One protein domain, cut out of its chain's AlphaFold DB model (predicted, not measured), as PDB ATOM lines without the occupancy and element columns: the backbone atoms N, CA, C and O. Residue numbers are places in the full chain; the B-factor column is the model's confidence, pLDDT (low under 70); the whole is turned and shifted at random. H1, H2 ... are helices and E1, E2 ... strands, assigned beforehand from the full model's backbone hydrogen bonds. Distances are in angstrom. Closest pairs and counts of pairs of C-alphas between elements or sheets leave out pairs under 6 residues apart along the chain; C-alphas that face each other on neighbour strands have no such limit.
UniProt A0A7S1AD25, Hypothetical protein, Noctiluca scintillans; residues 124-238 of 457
ATOM      1  N   SER A 124     -27.697  -8.804  68.876       79.50
ATOM      2  CA  SER A 124     -27.174  -7.452  69.142       79.50
ATOM      3  C   SER A 124     -25.710  -7.315  68.716       79.50
ATOM      4  O   SER A 124     -25.358  -6.455  67.908       79.50
ATOM      5  N   LYS A 125     -24.861  -8.242  69.173       84.12
ATOM      6  CA  LYS A 125     -23.439  -8.317  68.817       84.12
ATOM      7  C   LYS A 125     -23.227  -8.531  67.310       84.12
ATOM      8  O   LYS A 125     -22.292  -7.962  66.752       84.12
ATOM      9  N   PHE A 126     -24.103  -9.283  66.635       85.94
ATOM     10  CA  PHE A 126     -24.100  -9.397  65.175       85.94
ATOM     11  C   PHE A 126     -24.415  -8.062  64.502       85.94
ATOM     12  O   PHE A 126     -23.616  -7.616  63.685       85.94
ATOM     13  N   LEU A 127     -25.524  -7.403  64.845       85.62
ATOM     14  CA  LEU A 127     -25.918  -6.131  64.226       85.62
ATOM     15  C   LEU A 127     -24.874  -5.026  64.465       85.62
ATOM     16  O   LEU A 127     -24.589  -4.267  63.548       85.62
ATOM     17  N   ARG A 128     -24.230  -5.002  65.641       83.12
ATOM     18  CA  ARG A 128     -23.133  -4.071  65.967       83.12
ATOM     19  C   ARG A 128     -21.818  -4.357  65.231       83.12
ATOM     20  O   ARG A 128     -21.149  -3.417  64.815       83.12
ATOM     21  N   LYS A 129     -21.404  -5.627  65.091       85.50
ATOM     22  CA  LYS A 129     -20.120  -5.996  64.450       85.50
ATOM     23  C   LYS A 129     -20.207  -6.220  62.934       85.50
ATOM     24  O   LYS A 129     -19.166  -6.271  62.279       85.50
ATOM     25  N   SER A 130     -21.396  -6.420  62.366       85.56
ATOM     26  CA  SER A 130     -21.558  -6.695  60.932       85.56
ATOM     27  C   SER A 130     -21.753  -5.422  60.116       85.56
ATOM     28  O   SER A 130     -22.561  -4.559  60.436       85.56
ATOM     29  N   SER A 131     -21.025  -5.335  59.008       86.75
ATOM     30  CA  SER A 131     -21.218  -4.319  57.980       86.75
ATOM     31  C   SER A 131     -22.058  -4.864  56.819       86.75
ATOM     32  O   SER A 131     -22.363  -6.064  56.732       86.75
ATOM     33  N   ALA A 132     -22.440  -3.973  55.902       89.56
ATOM     34  CA  ALA A 132     -22.967  -4.380  54.607       89.56
ATOM     35  C   ALA A 132     -21.927  -5.231  53.853       89.56
ATOM     36  O   ALA A 132     -20.736  -4.921  53.858       89.56
ATOM     37  N   HIS A 133     -22.378  -6.306  53.207       89.38
ATOM     38  CA  HIS A 133     -21.507  -7.250  52.509       89.38
ATOM     39  C   HIS A 133     -21.922  -7.408  51.044       89.38
ATOM     40  O   HIS A 133     -23.097  -7.628  50.739       89.38
ATOM     41  N   THR A 134     -20.950  -7.323  50.136       92.06
ATOM     42  CA  THR A 134     -21.168  -7.438  48.687       92.06
ATOM     43  C   THR A 134     -21.016  -8.882  48.233       92.06
ATOM     44  O   THR A 134     -19.914  -9.369  47.996       92.06
ATOM     45  N   PHE A 135     -22.145  -9.562  48.054       90.44
ATOM     46  CA  PHE A 135     -22.183 -10.921  47.529       90.44
ATOM     47  C   PHE A 135     -22.006 -10.903  46.007       90.44
ATOM     48  O   PHE A 135     -22.884 -10.419  45.289       90.44
ATOM     49  N   LYS A 136     -20.892 -11.456  45.514       91.44
ATOM     50  CA  LYS A 136     -20.658 -11.753  44.090       91.44
ATOM     51  C   LYS A 136     -21.009 -13.217  43.815       91.44
ATOM     52  O   LYS A 136     -20.524 -14.092  44.527       91.44
ATOM     53  N   PHE A 137     -21.856 -13.495  42.826       91.56
ATOM     54  CA  PHE A 137     -22.229 -14.868  42.462       91.56
ATOM     55  C   PHE A 137     -22.856 -14.976  41.069       91.56
ATOM     56  O   PHE A 137     -23.343 -13.996  40.504       91.56
ATOM     57  N   GLN A 138     -22.900 -16.203  40.552       89.81
ATOM     58  CA  GLN A 138     -23.543 -16.547  39.289       89.81
ATOM     59  C   GLN A 138     -24.947 -17.121  39.545       89.81
ATOM     60  O   GLN A 138     -25.102 -18.181  40.152       89.81
ATOM     61  N   ALA A 139     -25.995 -16.415  39.121       90.00
ATOM     62  CA  ALA A 139     -27.378 -16.852  39.278       90.00
ATOM     63  C   ALA A 139     -27.853 -17.632  38.043       90.00
ATOM     64  O   ALA A 139     -27.775 -17.145  36.915       90.00
ATOM     65  N   VAL A 140     -28.384 -18.837  38.265       89.12
ATOM     66  CA  VAL A 140     -28.797 -19.783  37.215       89.12
ATOM     67  C   VAL A 140     -30.293 -19.613  36.917       89.12
ATOM     68  O   VAL A 140     -31.073 -19.461  37.866       89.12
ATOM     69  N   PRO A 141     -30.744 -19.638  35.646       89.19
ATOM     70  CA  PRO A 141     -32.167 -19.579  35.316       89.19
ATOM     71  C   PRO A 141     -32.949 -20.744  35.944       89.19
ATOM     72  O   PRO A 141     -32.589 -21.916  35.819       89.19
ATOM     73  N   LYS A 142     -34.047 -20.423  36.631       86.62
ATOM     74  CA  LYS A 142     -34.881 -21.378  37.364       86.62
ATOM     75  C   LYS A 142     -36.356 -20.986  37.306       86.62
ATOM     76  O   LYS A 142     -36.719 -19.810  37.345       86.62
ATOM     77  N   GLU A 143     -37.210 -22.000  37.252       84.25
ATOM     78  CA  GLU A 143     -38.650 -21.847  37.430       84.25
ATOM     79  C   GLU A 143     -39.014 -21.896  38.921       84.25
ATOM     80  O   GLU A 143     -38.503 -22.717  39.689       84.25
ATOM     81  N   PHE A 144     -39.897 -20.994  39.336       82.56
ATOM     82  CA  PHE A 144     -40.439 -20.901  40.683       82.56
ATOM     83  C   PHE A 144     -41.892 -21.384  40.703       82.56
ATOM     84  O   PHE A 144     -42.637 -21.226  39.735       82.56
ATOM     85  N   SER A 145     -42.319 -21.913  41.851       74.62
ATOM     86  CA  SER A 145     -43.699 -22.350  42.092       74.62
ATOM     87  C   SER A 145     -44.724 -21.280  41.689       74.62
ATOM     88  O   SER A 145     -44.595 -20.119  42.088       74.62
ATOM     89  N   GLY A 146     -45.756 -21.690  40.946       72.44
ATOM     90  CA  GLY A 146     -46.805 -20.798  40.438       72.44
ATOM     91  C   GLY A 146     -46.592 -20.295  39.005       72.44
ATOM     92  O   GLY A 146     -47.195 -19.290  38.638       72.44
ATOM     93  N   GLY A 147     -45.748 -20.954  38.201       75.81
ATOM     94  CA  GLY A 147     -45.525 -20.577  36.798       75.81
ATOM     95  C   GLY A 147     -44.813 -19.231  36.663       75.81
ATOM     96  O   GLY A 147     -45.161 -18.412  35.814       75.81
ATOM     97  N   HIS A 148     -43.835 -18.989  37.537       84.31
ATOM     98  CA  HIS A 148     -42.974 -17.810  37.532       84.31
ATOM     99  C   HIS A 148     -41.559 -18.213  37.120       84.31
ATOM    100  O   HIS A 148     -41.097 -19.287  37.490       84.31
ATOM    101  N   TYR A 149     -40.829 -17.349  36.419       86.38
ATOM    102  CA  TYR A 149     -39.441 -17.625  36.025       86.38
ATOM    103  C   TYR A 149     -38.496 -16.490  36.424       86.38
ATOM    104  O   TYR A 149     -38.920 -15.392  36.803       86.38
ATOM    105  N   GLY A 150     -37.199 -16.780  36.392       89.06
ATOM    106  CA  GLY A 150     -36.140 -15.839  36.722       89.06
ATOM    107  C   GLY A 150     -34.847 -16.566  37.068       89.06
ATOM    108  O   GLY A 150     -34.630 -17.679  36.600       89.06
ATOM    109  N   TRP A 151     -34.001 -15.968  37.901       91.06
ATOM    110  CA  TRP A 151     -32.704 -16.537  38.275       91.06
ATOM    111  C   TRP A 151     -32.644 -16.864  39.764       91.06
ATOM    112  O   TRP A 151     -33.197 -16.153  40.606       91.06
ATOM    113  N   HIS A 152     -31.955 -17.951  40.087       92.31
ATOM    114  CA  HIS A 152     -31.796 -18.473  41.433       92.31
ATOM    115  C   HIS A 152     -30.323 -18.759  41.708       92.31
ATOM    116  O   HIS A 152     -29.642 -19.400  40.909       92.31
ATOM    117  N   TYR A 153     -29.863 -18.368  42.889       93.38
ATOM    118  CA  TYR A 153     -28.578 -18.783  43.437       93.38
ATOM    119  C   TYR A 153     -28.781 -19.320  44.851       93.38
ATOM    120  O   TYR A 153     -29.579 -18.773  45.615       93.38
ATOM    121  N   TYR A 154     -28.063 -20.388  45.186       92.94
ATOM    122  CA  TYR A 154     -27.979 -20.922  46.538       92.94
ATOM    123  C   TYR A 154     -26.553 -21.396  46.798       92.94
ATOM    124  O   TYR A 154     -26.038 -22.213  46.037       92.94
ATOM    125  N   ALA A 155     -25.952 -20.923  47.884       91.12
ATOM    126  CA  ALA A 155     -24.662 -21.393  48.364       91.12
ATOM    127  C   ALA A 155     -24.569 -21.283  49.888       91.12
ATOM    128  O   ALA A 155     -25.357 -20.595  50.542       91.12
ATOM    129  N   VAL A 156     -23.574 -21.958  50.457       91.12
ATOM    130  CA  VAL A 156     -23.201 -21.812  51.864       91.12
ATOM    131  C   VAL A 156     -21.891 -21.038  51.905       91.12
ATOM    132  O   VAL A 156     -20.863 -21.551  51.474       91.12
ATOM    133  N   SER A 157     -21.930 -19.809  52.410       87.75
ATOM    134  CA  SER A 157     -20.769 -18.920  52.485       87.75
ATOM    135  C   SER A 157     -20.275 -18.821  53.924       87.75
ATOM    136  O   SER A 157     -21.074 -18.696  54.854       87.75
ATOM    137  N   LYS A 158     -18.955 -18.863  54.112       90.06
ATOM    138  CA  LYS A 158     -18.312 -18.489  55.375       90.06
ATOM    139  C   LYS A 158     -18.025 -16.990  55.320       90.06
ATOM    140  O   LYS A 158     -17.467 -16.523  54.334       90.06
ATOM    141  N   LEU A 159     -18.449 -16.253  56.338       86.88
ATOM    142  CA  LEU A 159     -18.349 -14.799  56.425       86.88
ATOM    143  C   LEU A 159     -17.738 -14.441  57.777       86.88
ATOM    144  O   LEU A 159     -18.259 -14.842  58.816       86.88
ATOM    145  N   THR A 160     -16.639 -13.697  57.761       85.88
ATOM    146  CA  THR A 160     -15.988 -13.208  58.980       85.88
ATOM    147  C   THR A 160     -16.673 -11.921  59.437       85.88
ATOM    148  O   THR A 160     -16.854 -11.005  58.635       85.88
ATOM    149  N   VAL A 161     -17.077 -11.854  60.706       84.31
ATOM    150  CA  VAL A 161     -17.731 -10.689  61.316       84.31
ATOM    151  C   VAL A 161     -17.005 -10.349  62.615       84.31
ATOM    152  O   VAL A 161     -17.162 -11.030  63.629       84.31
ATOM    153  N   GLY A 162     -16.173  -9.307  62.567       80.69
ATOM    154  CA  GLY A 162     -15.144  -9.089  63.583       80.69
ATOM    155  C   GLY A 162     -14.215 -10.302  63.655       80.69
ATOM    156  O   GLY A 162     -13.663 -10.723  62.646       80.69
ATOM    157  N   ASP A 163     -14.105 -10.887  64.840       80.12
ATOM    158  CA  ASP A 163     -13.196 -11.996  65.153       80.12
ATOM    159  C   ASP A 163     -13.844 -13.383  64.942       80.12
ATOM    160  O   ASP A 163     -13.191 -14.416  65.088       80.12
ATOM    161  N   GLU A 164     -15.141 -13.429  64.612       82.12
ATOM    162  CA  GLU A 164     -15.932 -14.662  64.526       82.12
ATOM    163  C   GLU A 164     -16.248 -15.047  63.072       82.12
ATOM    164  O   GLU A 164     -16.687 -14.225  62.265       82.12
ATOM    165  N   GLN A 165     -16.077 -16.330  62.732       85.06
ATOM    166  CA  GLN A 165     -16.516 -16.879  61.444       85.06
ATOM    167  C   GLN A 165     -17.951 -17.401  61.534       85.06
ATOM    168  O   GLN A 165     -18.230 -18.398  62.201       85.06
ATOM    169  N   LEU A 166     -18.861 -16.775  60.792       87.44
ATOM    170  CA  LEU A 166     -20.253 -17.192  60.666       87.44
ATOM    171  C   LEU A 166     -20.478 -17.962  59.362       87.44
ATOM    172  O   LEU A 166     -19.961 -17.610  58.304       87.44
ATOM    173  N   VAL A 167     -21.302 -19.009  59.412       87.94
ATOM    174  CA  VAL A 167     -21.690 -19.779  58.220       87.94
ATOM    175  C   VAL A 167     -23.097 -19.365  57.802       87.94
ATOM    176  O   VAL A 167     -24.059 -19.677  58.499       87.94
ATOM    177  N   ALA A 168     -23.242 -18.694  56.662       90.56
ATOM    178  CA  ALA A 168     -24.525 -18.225  56.143       90.56
ATOM    179  C   ALA A 168     -25.018 -19.061  54.953       90.56
ATOM    180  O   ALA A 168     -24.266 -19.394  54.039       90.56
ATOM    181  N   ASN A 169     -26.314 -19.370  54.936       92.62
ATOM    182  CA  ASN A 169     -27.006 -19.899  53.764       92.62
ATOM    183  C   ASN A 169     -27.431 -18.718  52.879       92.62
ATOM    184  O   ASN A 169     -28.438 -18.065  53.165       92.62
ATOM    185  N   VAL A 170     -26.673 -18.443  51.818       92.69
ATOM    186  CA  VAL A 170     -26.951 -17.374  50.852       92.69
ATOM    187  C   VAL A 170     -27.944 -17.884  49.817       92.69
ATOM    188  O   VAL A 170     -27.677 -18.854  49.117       92.69
ATOM    189  N   THR A 171     -29.096 -17.226  49.711       93.38
ATOM    190  CA  THR A 171     -30.120 -17.501  48.698       93.38
ATOM    191  C   THR A 171     -30.468 -16.207  47.975       93.38
ATOM    192  O   THR A 171     -30.886 -15.242  48.615       93.38
ATOM    193  N   CYS A 172     -30.353 -16.183  46.647       92.88
ATOM    194  CA  CYS A 172     -30.845 -15.080  45.822       92.88
ATOM    195  C   CYS A 172     -31.962 -15.559  44.893       92.88
ATOM    196  O   CYS A 172     -31.834 -16.579  44.218       92.88
ATOM    197  N   LEU A 173     -33.051 -14.792  44.858       91.75
ATOM    198  CA  LEU A 173     -34.245 -15.018  44.052       91.75
ATOM    199  C   LEU A 173     -34.498 -13.767  43.205       91.75
ATOM    200  O   LEU A 173     -34.953 -12.747  43.717       91.75
ATOM    201  N   ALA A 174     -34.200 -13.843  41.912       90.81
ATOM    202  CA  ALA A 174     -34.407 -12.774  40.942       90.81
ATOM    203  C   ALA A 174     -35.610 -13.120  40.052       90.81
ATOM    204  O   ALA A 174     -35.454 -13.713  38.989       90.81
ATOM    205  N   LYS A 175     -36.823 -12.793  40.511       90.44
ATOM    206  CA  LYS A 175     -38.102 -13.157  39.876       90.44
ATOM    207  C   LYS A 175     -38.530 -12.127  38.830       90.44
ATOM    208  O   LYS A 175     -38.694 -10.954  39.165       90.44
ATOM    209  N   VAL A 176     -38.796 -12.560  37.597       87.81
ATOM    210  CA  VAL A 176     -39.331 -11.691  36.536       87.81
ATOM    211  C   VAL A 176     -40.758 -11.260  36.889       87.81
ATOM    212  O   VAL A 176     -41.631 -12.090  37.163       87.81
ATOM    213  N   ILE A 177     -41.008  -9.954  36.907       83.62
ATOM    214  CA  ILE A 177     -42.318  -9.356  37.186       83.62
ATOM    215  C   ILE A 177     -43.208  -9.555  35.951       83.62
ATOM    216  O   ILE A 177     -42.754  -9.391  34.825       83.62
ATOM    217  N   GLY A 178     -44.463  -9.958  36.153       74.94
ATOM    218  CA  GLY A 178     -45.374 -10.305  35.053       74.94
ATOM    219  C   GLY A 178     -45.149 -11.695  34.440       74.94
ATOM    220  O   GLY A 178     -45.921 -12.096  33.575       74.94
ATOM    221  N   SER A 179     -44.162 -12.473  34.907       68.31
ATOM    222  CA  SER A 179     -43.986 -13.861  34.461       68.31
ATOM    223  C   SER A 179     -45.180 -14.735  34.869       68.31
ATOM    224  O   SER A 179     -45.304 -15.108  36.034       68.31
ATOM    225  N   LYS A 180     -46.062 -15.073  33.923       62.88
ATOM    226  CA  LYS A 180     -47.056 -16.144  34.070       62.88
ATOM    227  C   LYS A 180     -47.122 -16.994  32.797       62.88
ATOM    228  O   LYS A 180     -47.467 -16.496  31.732       62.88
ATOM    229  N   ILE A 181     -46.860 -18.289  32.957       56.16
ATOM    230  CA  ILE A 181     -47.366 -19.427  32.161       56.16
ATOM    231  C   ILE A 181     -46.870 -19.591  30.700       56.16
ATOM    232  O   ILE A 181     -46.706 -20.731  30.271       56.16
ATOM    233  N   THR A 182     -46.568 -18.547  29.917       53.66
ATOM    234  CA  THR A 182     -46.445 -18.696  28.439       53.66
ATOM    235  C   THR A 182     -45.035 -18.812  27.830       53.66
ATOM    236  O   THR A 182     -44.931 -19.072  26.633       53.66
ATOM    237  N   ALA A 183     -43.939 -18.665  28.592       58.12
ATOM    238  CA  ALA A 183     -42.570 -18.587  28.027       58.12
ATOM    239  C   ALA A 183     -41.508 -19.512  28.678       58.12
ATOM    240  O   ALA A 183     -40.311 -19.358  28.438       58.12
ATOM    241  N   HIS A 184     -41.920 -20.480  29.502       63.31
ATOM    242  CA  HIS A 184     -41.026 -21.202  30.424       63.31
ATOM    243  C   HIS A 184     -39.917 -22.042  29.776       63.31
ATOM    244  O   HIS A 184     -38.751 -21.914  30.153       63.31
ATOM    245  N   SER A 185     -40.255 -22.898  28.805       60.88
ATOM    246  CA  SER A 185     -39.273 -23.809  28.194       60.88
ATOM    247  C   SER A 185     -38.258 -23.081  27.308       60.88
ATOM    248  O   SER A 185     -37.123 -23.541  27.195       60.88
ATOM    249  N   LYS A 186     -38.644 -21.931  26.738       65.38
ATOM    250  CA  LYS A 186     -37.743 -21.020  26.018       65.38
ATOM    251  C   LYS A 186     -36.788 -20.343  27.000       65.38
ATOM    252  O   LYS A 186     -35.582 -20.502  26.867       65.38
ATOM    253  N   PHE A 187     -37.319 -19.732  28.064       72.06
ATOM    254  CA  PHE A 187     -36.505 -19.047  29.073       72.06
ATOM    255  C   PHE A 187     -35.427 -19.953  29.689       72.06
ATOM    256  O   PHE A 187     -34.279 -19.542  29.779       72.06
ATOM    257  N   LYS A 188     -35.725 -21.207  30.066       70.19
ATOM    258  CA  LYS A 188     -34.685 -22.088  30.644       70.19
ATOM    259  C   LYS A 188     -33.585 -22.483  29.638       70.19
ATOM    260  O   LYS A 188     -32.477 -22.787  30.064       70.19
ATOM    261  N   LYS A 189     -33.887 -22.508  28.335       69.19
ATOM    262  CA  LYS A 189     -32.922 -22.848  27.274       69.19
ATOM    263  C   LYS A 189     -32.100 -21.649  26.790       69.19
ATOM    264  O   LYS A 189     -30.981 -21.856  26.347       69.19
ATOM    265  N   ALA A 190     -32.653 -20.438  26.862       66.88
ATOM    266  CA  ALA A 190     -32.080 -19.243  26.239       66.88
ATOM    267  C   ALA A 190     -31.701 -18.118  27.222       66.88
ATOM    268  O   ALA A 190     -30.995 -17.184  26.845       66.88
ATOM    269  N   ALA A 191     -32.128 -18.175  28.489       76.19
ATOM    270  CA  ALA A 191     -31.671 -17.220  29.493       76.19
ATOM    271  C   ALA A 191     -30.231 -17.554  29.923       76.19
ATOM    272  O   ALA A 191     -30.004 -18.627  30.488       76.19
ATOM    273  N   PRO A 192     -29.258 -16.644  29.739       79.75
ATOM    274  CA  PRO A 192     -27.901 -16.876  30.208       79.75
ATOM    275  C   PRO A 192     -27.840 -16.848  31.740       79.75
ATOM    276  O   PRO A 192     -28.662 -16.211  32.416       79.75
ATOM    277  N   VAL A 193     -26.811 -17.498  32.285       85.31
ATOM    278  CA  VAL A 193     -26.379 -17.309  33.676       85.31
ATOM    279  C   VAL A 193     -26.051 -15.825  33.890       85.31
ATOM    280  O   VAL A 193     -25.520 -15.161  32.999       85.31
ATOM    281  N   LYS A 194     -26.415 -15.269  35.051       85.56
ATOM    282  CA  LYS A 194     -26.195 -13.847  35.357       85.56
ATOM    283  C   LYS A 194     -25.253 -13.664  36.534       85.56
ATOM    284  O   LYS A 194     -25.584 -14.035  37.658       85.56
ATOM    285  N   ASN A 195     -24.127 -13.012  36.269       87.50
ATOM    286  CA  ASN A 195     -23.205 -12.537  37.292       87.50
ATOM    287  C   ASN A 195     -23.849 -11.347  38.012       87.50
ATOM    288  O   ASN A 195     -24.202 -10.347  37.386       87.50
ATOM    289  N   LEU A 196     -24.045 -11.473  39.322       86.69
ATOM    290  CA  LEU A 196     -24.663 -10.458  40.167       86.69
ATOM    291  C   LEU A 196     -23.711 -10.105  41.312       86.69
ATOM    292  O   LEU A 196     -23.245 -10.984  42.034       86.69
ATOM    293  N   ALA A 197     -23.454  -8.808  41.482       89.69
ATOM    294  CA  ALA A 197     -22.759  -8.237  42.630       89.69
ATOM    295  C   ALA A 197     -23.774  -7.425  43.441       89.69
ATOM    296  O   ALA A 197     -24.234  -6.372  42.994       89.69
ATOM    297  N   LEU A 198     -24.190  -7.954  44.592       90.25
ATOM    298  CA  LEU A 198     -25.302  -7.429  45.381       90.25
ATOM    299  C   LEU A 198     -24.844  -7.110  46.804       90.25
ATOM    300  O   LEU A 198     -24.544  -8.011  47.586       90.25
ATOM    301  N   GLU A 199     -24.833  -5.825  47.145       91.38
ATOM    302  CA  GLU A 199     -24.641  -5.358  48.517       91.38
ATOM    303  C   GLU A 199     -25.886  -5.679  49.356       91.38
ATOM    304  O   GLU A 199     -27.002  -5.279  49.014       91.38
ATOM    305  N   ALA A 200     -25.706  -6.413  50.450       92.19
ATOM    306  CA  ALA A 200     -26.768  -6.748  51.385       92.19
ATOM    307  C   ALA A 200     -26.438  -6.228  52.782       92.19
ATOM    308  O   ALA A 200     -25.306  -6.344  53.250       92.19
ATOM    309  N   LYS A 201     -27.447  -5.667  53.453       91.56
ATOM    310  CA  LYS A 201     -27.307  -5.069  54.784       91.56
ATOM    311  C   LYS A 201     -27.625  -6.104  55.864       91.56
ATOM    312  O   LYS A 201     -28.504  -6.942  55.628       91.56
ATOM    313  N   PRO A 202     -26.935  -6.081  57.014       92.19
ATOM    314  CA  PRO A 202     -27.277  -6.945  58.131       92.19
ATOM    315  C   PRO A 202     -28.679  -6.609  58.655       92.19
ATOM    316  O   PRO A 202     -29.112  -5.458  58.619       92.19
ATOM    317  N   ILE A 203     -29.422  -7.632  59.069       90.44
ATOM    318  CA  ILE A 203     -30.782  -7.506  59.585       90.44
ATOM    319  C   ILE A 203     -31.143  -8.712  60.458       90.44
ATOM    320  O   ILE A 203     -30.690  -9.840  60.221       90.44
ATOM    321  N   GLU A 204     -32.047  -8.500  61.407       89.75
ATOM    322  CA  GLU A 204     -32.845  -9.582  61.972       89.75
ATOM    323  C   GLU A 204     -34.045  -9.893  61.056       89.75
ATOM    324  O   GLU A 204     -34.756  -9.014  60.565       89.75
ATOM    325  N   PHE A 205     -34.272 -11.172  60.773       86.56
ATOM    326  CA  PHE A 205     -35.451 -11.641  60.053       86.56
ATOM    327  C   PHE A 205     -36.596 -11.874  61.044       86.56
ATOM    328  O   PHE A 205     -36.377 -12.371  62.142       86.56
ATOM    329  N   SER A 206     -37.847 -11.681  60.611       81.25
ATOM    330  CA  SER A 206     -39.059 -11.903  61.429       81.25
ATOM    331  C   SER A 206     -39.244 -13.330  61.985       81.25
ATOM    332  O   SER A 206     -40.207 -13.603  62.696       81.25
ATOM    333  N   THR A 207     -38.346 -14.259  61.656       81.06
ATOM    334  CA  THR A 207     -38.253 -15.608  62.224       81.06
ATOM    335  C   THR A 207     -37.295 -15.720  63.420       81.06
ATOM    336  O   THR A 207     -36.988 -16.850  63.807       81.06
ATOM    337  N   GLY A 208     -36.784 -14.600  63.952       80.31
ATOM    338  CA  GLY A 208     -35.788 -14.522  65.036       80.31
ATOM    339  C   GLY A 208     -34.369 -14.934  64.624       80.31
ATOM    340  O   GLY A 208     -33.450 -14.953  65.429       80.31
ATOM    341  N   SER A 209     -34.184 -15.323  63.364       87.75
ATOM    342  CA  SER A 209     -32.877 -15.588  62.761       87.75
ATOM    343  C   SER A 209     -32.282 -14.290  62.235       87.75
ATOM    344  O   SER A 209     -33.039 -13.444  61.774       87.75
ATOM    345  N   TYR A 210     -30.961 -14.172  62.156       89.62
ATOM    346  CA  TYR A 210     -30.284 -12.985  61.622       89.62
ATOM    347  C   TYR A 210     -29.359 -13.319  60.443       89.62
ATOM    348  O   TYR A 210     -29.126 -14.484  60.099       89.62
ATOM    349  N   GLY A 211     -28.862 -12.279  59.781       91.88
ATOM    350  CA  GLY A 211     -27.944 -12.384  58.651       91.88
ATOM    351  C   GLY A 211     -28.036 -11.155  57.757       91.88
ATOM    352  O   GLY A 211     -28.338 -10.075  58.249       91.88
ATOM    353  N   TRP A 212     -27.817 -11.300  56.451       93.81
ATOM    354  CA  TRP A 212     -27.881 -10.178  55.507       93.81
ATOM    355  C   TRP A 212     -29.088 -10.275  54.581       93.81
ATOM    356  O   TRP A 212     -29.480 -11.364  54.151       93.81
ATOM    357  N   LYS A 213     -29.657  -9.125  54.228       93.00
ATOM    358  CA  LYS A 213     -30.798  -9.023  53.322       93.00
ATOM    359  C   LYS A 213     -30.622  -7.885  52.325       93.00
ATOM    360  O   LYS A 213     -30.139  -6.806  52.656       93.00
ATOM    361  N   MET A 214     -31.081  -8.118  51.101       93.12
ATOM    362  CA  MET A 214     -31.239  -7.089  50.080       93.12
ATOM    363  C   MET A 214     -32.560  -7.287  49.338       93.12
ATOM    364  O   MET A 214     -32.974  -8.415  49.060       93.12
ATOM    365  N   TYR A 215     -33.213  -6.175  49.008       92.00
ATOM    366  CA  TYR A 215     -34.350  -6.132  48.099       92.00
ATOM    367  C   TYR A 215     -34.141  -5.020  47.068       92.00
ATOM    368  O   TYR A 215     -33.952  -3.864  47.443       92.00
ATOM    369  N   LYS A 216     -34.208  -5.355  45.777       90.75
ATOM    370  CA  LYS A 216     -34.080  -4.392  44.677       90.75
ATOM    371  C   LYS A 216     -34.996  -4.784  43.524       90.75
ATOM    372  O   LYS A 216     -34.948  -5.905  43.022       90.75
ATOM    373  N   LYS A 217     -35.816  -3.839  43.070       90.50
ATOM    374  CA  LYS A 217     -36.461  -3.908  41.753       90.50
ATOM    375  C   LYS A 217     -35.502  -3.326  40.717       90.50
ATOM    376  O   LYS A 217     -34.821  -2.341  40.990       90.50
ATOM    377  N   GLY A 218     -35.453  -3.927  39.538       87.00
ATOM    378  CA  GLY A 218     -34.622  -3.465  38.430       87.00
ATOM    379  C   GLY A 218     -35.119  -4.000  37.095       87.00
ATOM    380  O   GLY A 218     -36.198  -4.585  37.005       87.00
ATOM    381  N   LYS A 219     -34.310  -3.817  36.055       86.81
ATOM    382  CA  LYS A 219     -34.481  -4.459  34.750       86.81
ATOM    383  C   LYS A 219     -33.249  -5.321  34.483       86.81
ATOM    384  O   LYS A 219     -32.148  -4.902  34.824       86.81
ATOM    385  N   MET A 220     -33.421  -6.496  33.887       82.25
ATOM    386  CA  MET A 220     -32.313  -7.339  33.429       82.25
ATOM    387  C   MET A 220     -32.506  -7.716  31.964       82.25
ATOM    388  O   MET A 220     -33.609  -8.063  31.546       82.25
ATOM    389  N   LEU A 221     -31.418  -7.644  31.198       80.19
ATOM    390  CA  LEU A 221     -31.396  -8.010  29.786       80.19
ATOM    391  C   LEU A 221     -31.394  -9.538  29.632       80.19
ATOM    392  O   LEU A 221     -30.491 -10.212  30.138       80.19
ATOM    393  N   CYS A 222     -32.382 -10.068  28.918       75.31
ATOM    394  CA  CYS A 222     -32.509 -11.475  28.546       75.31
ATOM    395  C   CYS A 222     -32.990 -11.539  27.093       75.31
ATOM    396  O   CYS A 222     -34.015 -10.934  26.794       75.31
ATOM    397  N   GLU A 223     -32.260 -12.220  26.200       70.62
ATOM    398  CA  GLU A 223     -32.615 -12.342  24.768       70.62
ATOM    399  C   GLU A 223     -32.946 -10.980  24.106       70.62
ATOM    400  O   GLU A 223     -34.020 -10.791  23.533       70.62
ATOM    401  N   GLY A 224     -32.087  -9.968  24.297       69.56
ATOM    402  CA  GLY A 224     -32.311  -8.601  23.792       69.56
ATOM    403  C   GLY A 224     -33.446  -7.812  24.473       69.56
ATOM    404  O   GLY A 224     -33.607  -6.621  24.224       69.56
ATOM    405  N   LYS A 225     -34.226  -8.425  25.373       78.88
ATOM    406  CA  LYS A 225     -35.389  -7.803  26.030       78.88
ATOM    407  C   LYS A 225     -35.069  -7.394  27.465       78.88
ATOM    408  O   LYS A 225     -34.550  -8.177  28.261       78.88
ATOM    409  N   MET A 226     -35.422  -6.159  27.827       81.94
ATOM    410  CA  MET A 226     -35.325  -5.674  29.207       81.94
ATOM    411  C   MET A 226     -36.497  -6.194  30.047       81.94
ATOM    412  O   MET A 226     -37.559  -5.573  30.108       81.94
ATOM    413  N   LEU A 227     -36.304  -7.316  30.737       84.56
ATOM    414  CA  LEU A 227     -37.313  -7.865  31.638       84.56
ATOM    415  C   LEU A 227     -37.294  -7.118  32.982       84.56
ATOM    416  O   LEU A 227     -36.219  -6.959  33.564       84.56
ATOM    417  N   PRO A 228     -38.441  -6.671  33.529       87.88
ATOM    418  CA  PRO A 228     -38.502  -6.147  34.889       87.88
ATOM    419  C   PRO A 228     -38.313  -7.297  35.887       87.88
ATOM    420  O   PRO A 228     -39.007  -8.310  35.818       87.88
ATOM    421  N   VAL A 229     -37.384  -7.159  36.835       89.38
ATOM    422  CA  VAL A 229     -37.038  -8.213  37.800       89.38
ATOM    423  C   VAL A 229     -37.068  -7.682  39.226       89.38
ATOM    424  O   VAL A 229     -36.555  -6.604  39.526       89.38
ATOM    425  N   GLN A 230     -37.649  -8.473  40.123       91.50
ATOM    426  CA  GLN A 230     -37.554  -8.295  41.564       91.50
ATOM    427  C   GLN A 230     -36.471  -9.226  42.112       91.50
ATOM    428  O   GLN A 230     -36.647 -10.445  42.120       91.50
ATOM    429  N   VAL A 231     -35.365  -8.649  42.578       92.38
ATOM    430  CA  VAL A 231     -34.243  -9.361  43.192       92.38
ATOM    431  C   VAL A 231     -34.368  -9.294  44.710       92.38
ATOM    432  O   VAL A 231     -34.443  -8.211  45.292       92.38
ATOM    433  N   THR A 232     -34.368 -10.460  45.348       94.00
ATOM    434  CA  THR A 232     -34.336 -10.619  46.803       94.00
ATOM    435  C   THR A 232     -33.168 -11.527  47.168       94.00
ATOM    436  O   THR A 232     -33.153 -12.689  46.763       94.00
ATOM    437  N   LEU A 233     -32.218 -11.025  47.957       94.06
ATOM    438  CA  LEU A 233     -31.139 -11.820  48.545       94.06
ATOM    439  C   LEU A 233     -31.381 -11.953  50.047       94.06
ATOM    440  O   LEU A 233     -31.584 -10.952  50.729       94.06
ATOM    441  N   ASN A 234     -31.331 -13.185  50.552       93.38
ATOM    442  CA  ASN A 234     -31.336 -13.509  51.975       93.38
ATOM    443  C   ASN A 234     -30.121 -14.403  52.273       93.38
ATOM    444  O   ASN A 234     -30.036 -15.512  51.745       93.38
ATOM    445  N   ALA A 235     -29.206 -13.952  53.124       92.50
ATOM    446  CA  ALA A 235     -28.074 -14.722  53.627       92.50
ATOM    447  C   ALA A 235     -28.274 -14.986  55.123       92.50
ATOM    448  O   ALA A 235     -27.870 -14.182  55.955       92.50
ATOM    449  N   VAL A 236     -28.945 -16.089  55.461       91.19
ATOM    450  CA  VAL A 236     -29.338 -16.411  56.847       91.19
ATOM    451  C   VAL A 236     -28.221 -17.182  57.543       91.19
ATOM    452  O   VAL A 236     -27.806 -18.234  57.051       91.19
ATOM    453  N   VAL A 237     -27.758 -16.708  58.702       90.88
ATOM    454  CA  VAL A 237     -26.707 -17.379  59.486       90.88
ATOM    455  C   VAL A 237     -27.233 -18.710  60.038       90.88
ATOM    456  O   VAL A 237     -28.307 -18.777  60.639       90.88
ATOM    457  N   ARG A 238     -26.505 -19.809  59.822       86.25
ATOM    458  CA  ARG A 238     -26.853 -21.143  60.335       86.25
ATOM    459  C   ARG A 238     -26.767 -21.153  61.852       86.25
ATOM    460  O   ARG A 238     -25.743 -20.763  62.381       86.25
TER     461      ARG A 238
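AT A GLANCE: This is residues 124 to 238 of the 457 residues of the protein "Hypothetical protein" of Noctiluca scintillans (UniProt A0A7S1AD25). The domain is a long, narrow, closed barrel of six strands, with the short helix H1 at one end and the short helix H2 near the other end, both outside the barrel. Two three-strand meanders, E1 E2 E3 and E4 E5 E6, lie side by side and make the ring. The 115 printed residues hold, along the chain, H1 E1 E2 E3 H2 E4 E5 E6; round the ring run E1 E2 E3 E6 E5 E4 and back to E1, each neighbour pair antiparallel. The class is mostly strand, and the whole is only just compact, close to loose, with a radius of gyration of the C-alphas of 15.5 A and an elongated outline of 48 by 25 by 21 A.

IN THESE COORDINATES: H1, residues 124 to 129, begins at C-alpha 124 (-27.174, -7.452, 69.142). E1 is residues 133 to 144, 26.2 A long, and bends by 83 degrees at Pro 141. E2, residues 148 to 161, is 35.4 A long, and E3, residues 164 to 176, is 36.6 A. H2, residues 184 to 190, begins at C-alpha 184 (-41.026, -21.202, 30.424). E4 is residues 194 to 204, 27.8 A; E5 is residues 210 to 222, 33.2 A; E6 is residues 225 to 237, 35.9 A, ending at C-alpha 237 (-26.707, -17.379, 59.486).

HOW THE PARTS SIT: E1 and E2 form a hairpin, with N 142 and O 150 at 2.8 A. E2 and E3 form another, with N 159 and O 166 at 2.8 A. E3 and E6 are antiparallel at 156 degrees, with N 171 and O 234 at 2.8 A. The hairpin E5 and E6 has N 229 and O 218 at 2.8 A, and the hairpin E4 and E5 has N 203 and O 211 at 2.8 A. E4 and E1 close the ring at 112 degrees, with N 139 and O 194 at 2.8 A. E1 is staggered: residues 133 to 139 pair with E4 and residues 140 to 144 with E2. H1 is on the barrel at a height of 7.8 A, only just over none of the strands, with 2 of its C-alphas falling on E5; its closest C-alphas to E2 are Lys 129 and Val 161, 6.1 A. H2 is over E2 at a height of 8.1 A, slantwise at 50 degrees on the local plane; the C-alphas of Lys 188 and Pro 141 of E1 are 5.9 A apart. H1 and H2 are apart. In H1 every O i to N i+4 pair is within hydrogen-bond range; in H2, 2 of 3 are.

THE WHOLE: The C-alphas farthest apart are those of Asp 163 and Thr 182, at 50.0 A. The printed part has no cut and no long link. The mean pLDDT of the printed part is 84.6; residues 179 to 186, 189 to 190 and 224 are under 70.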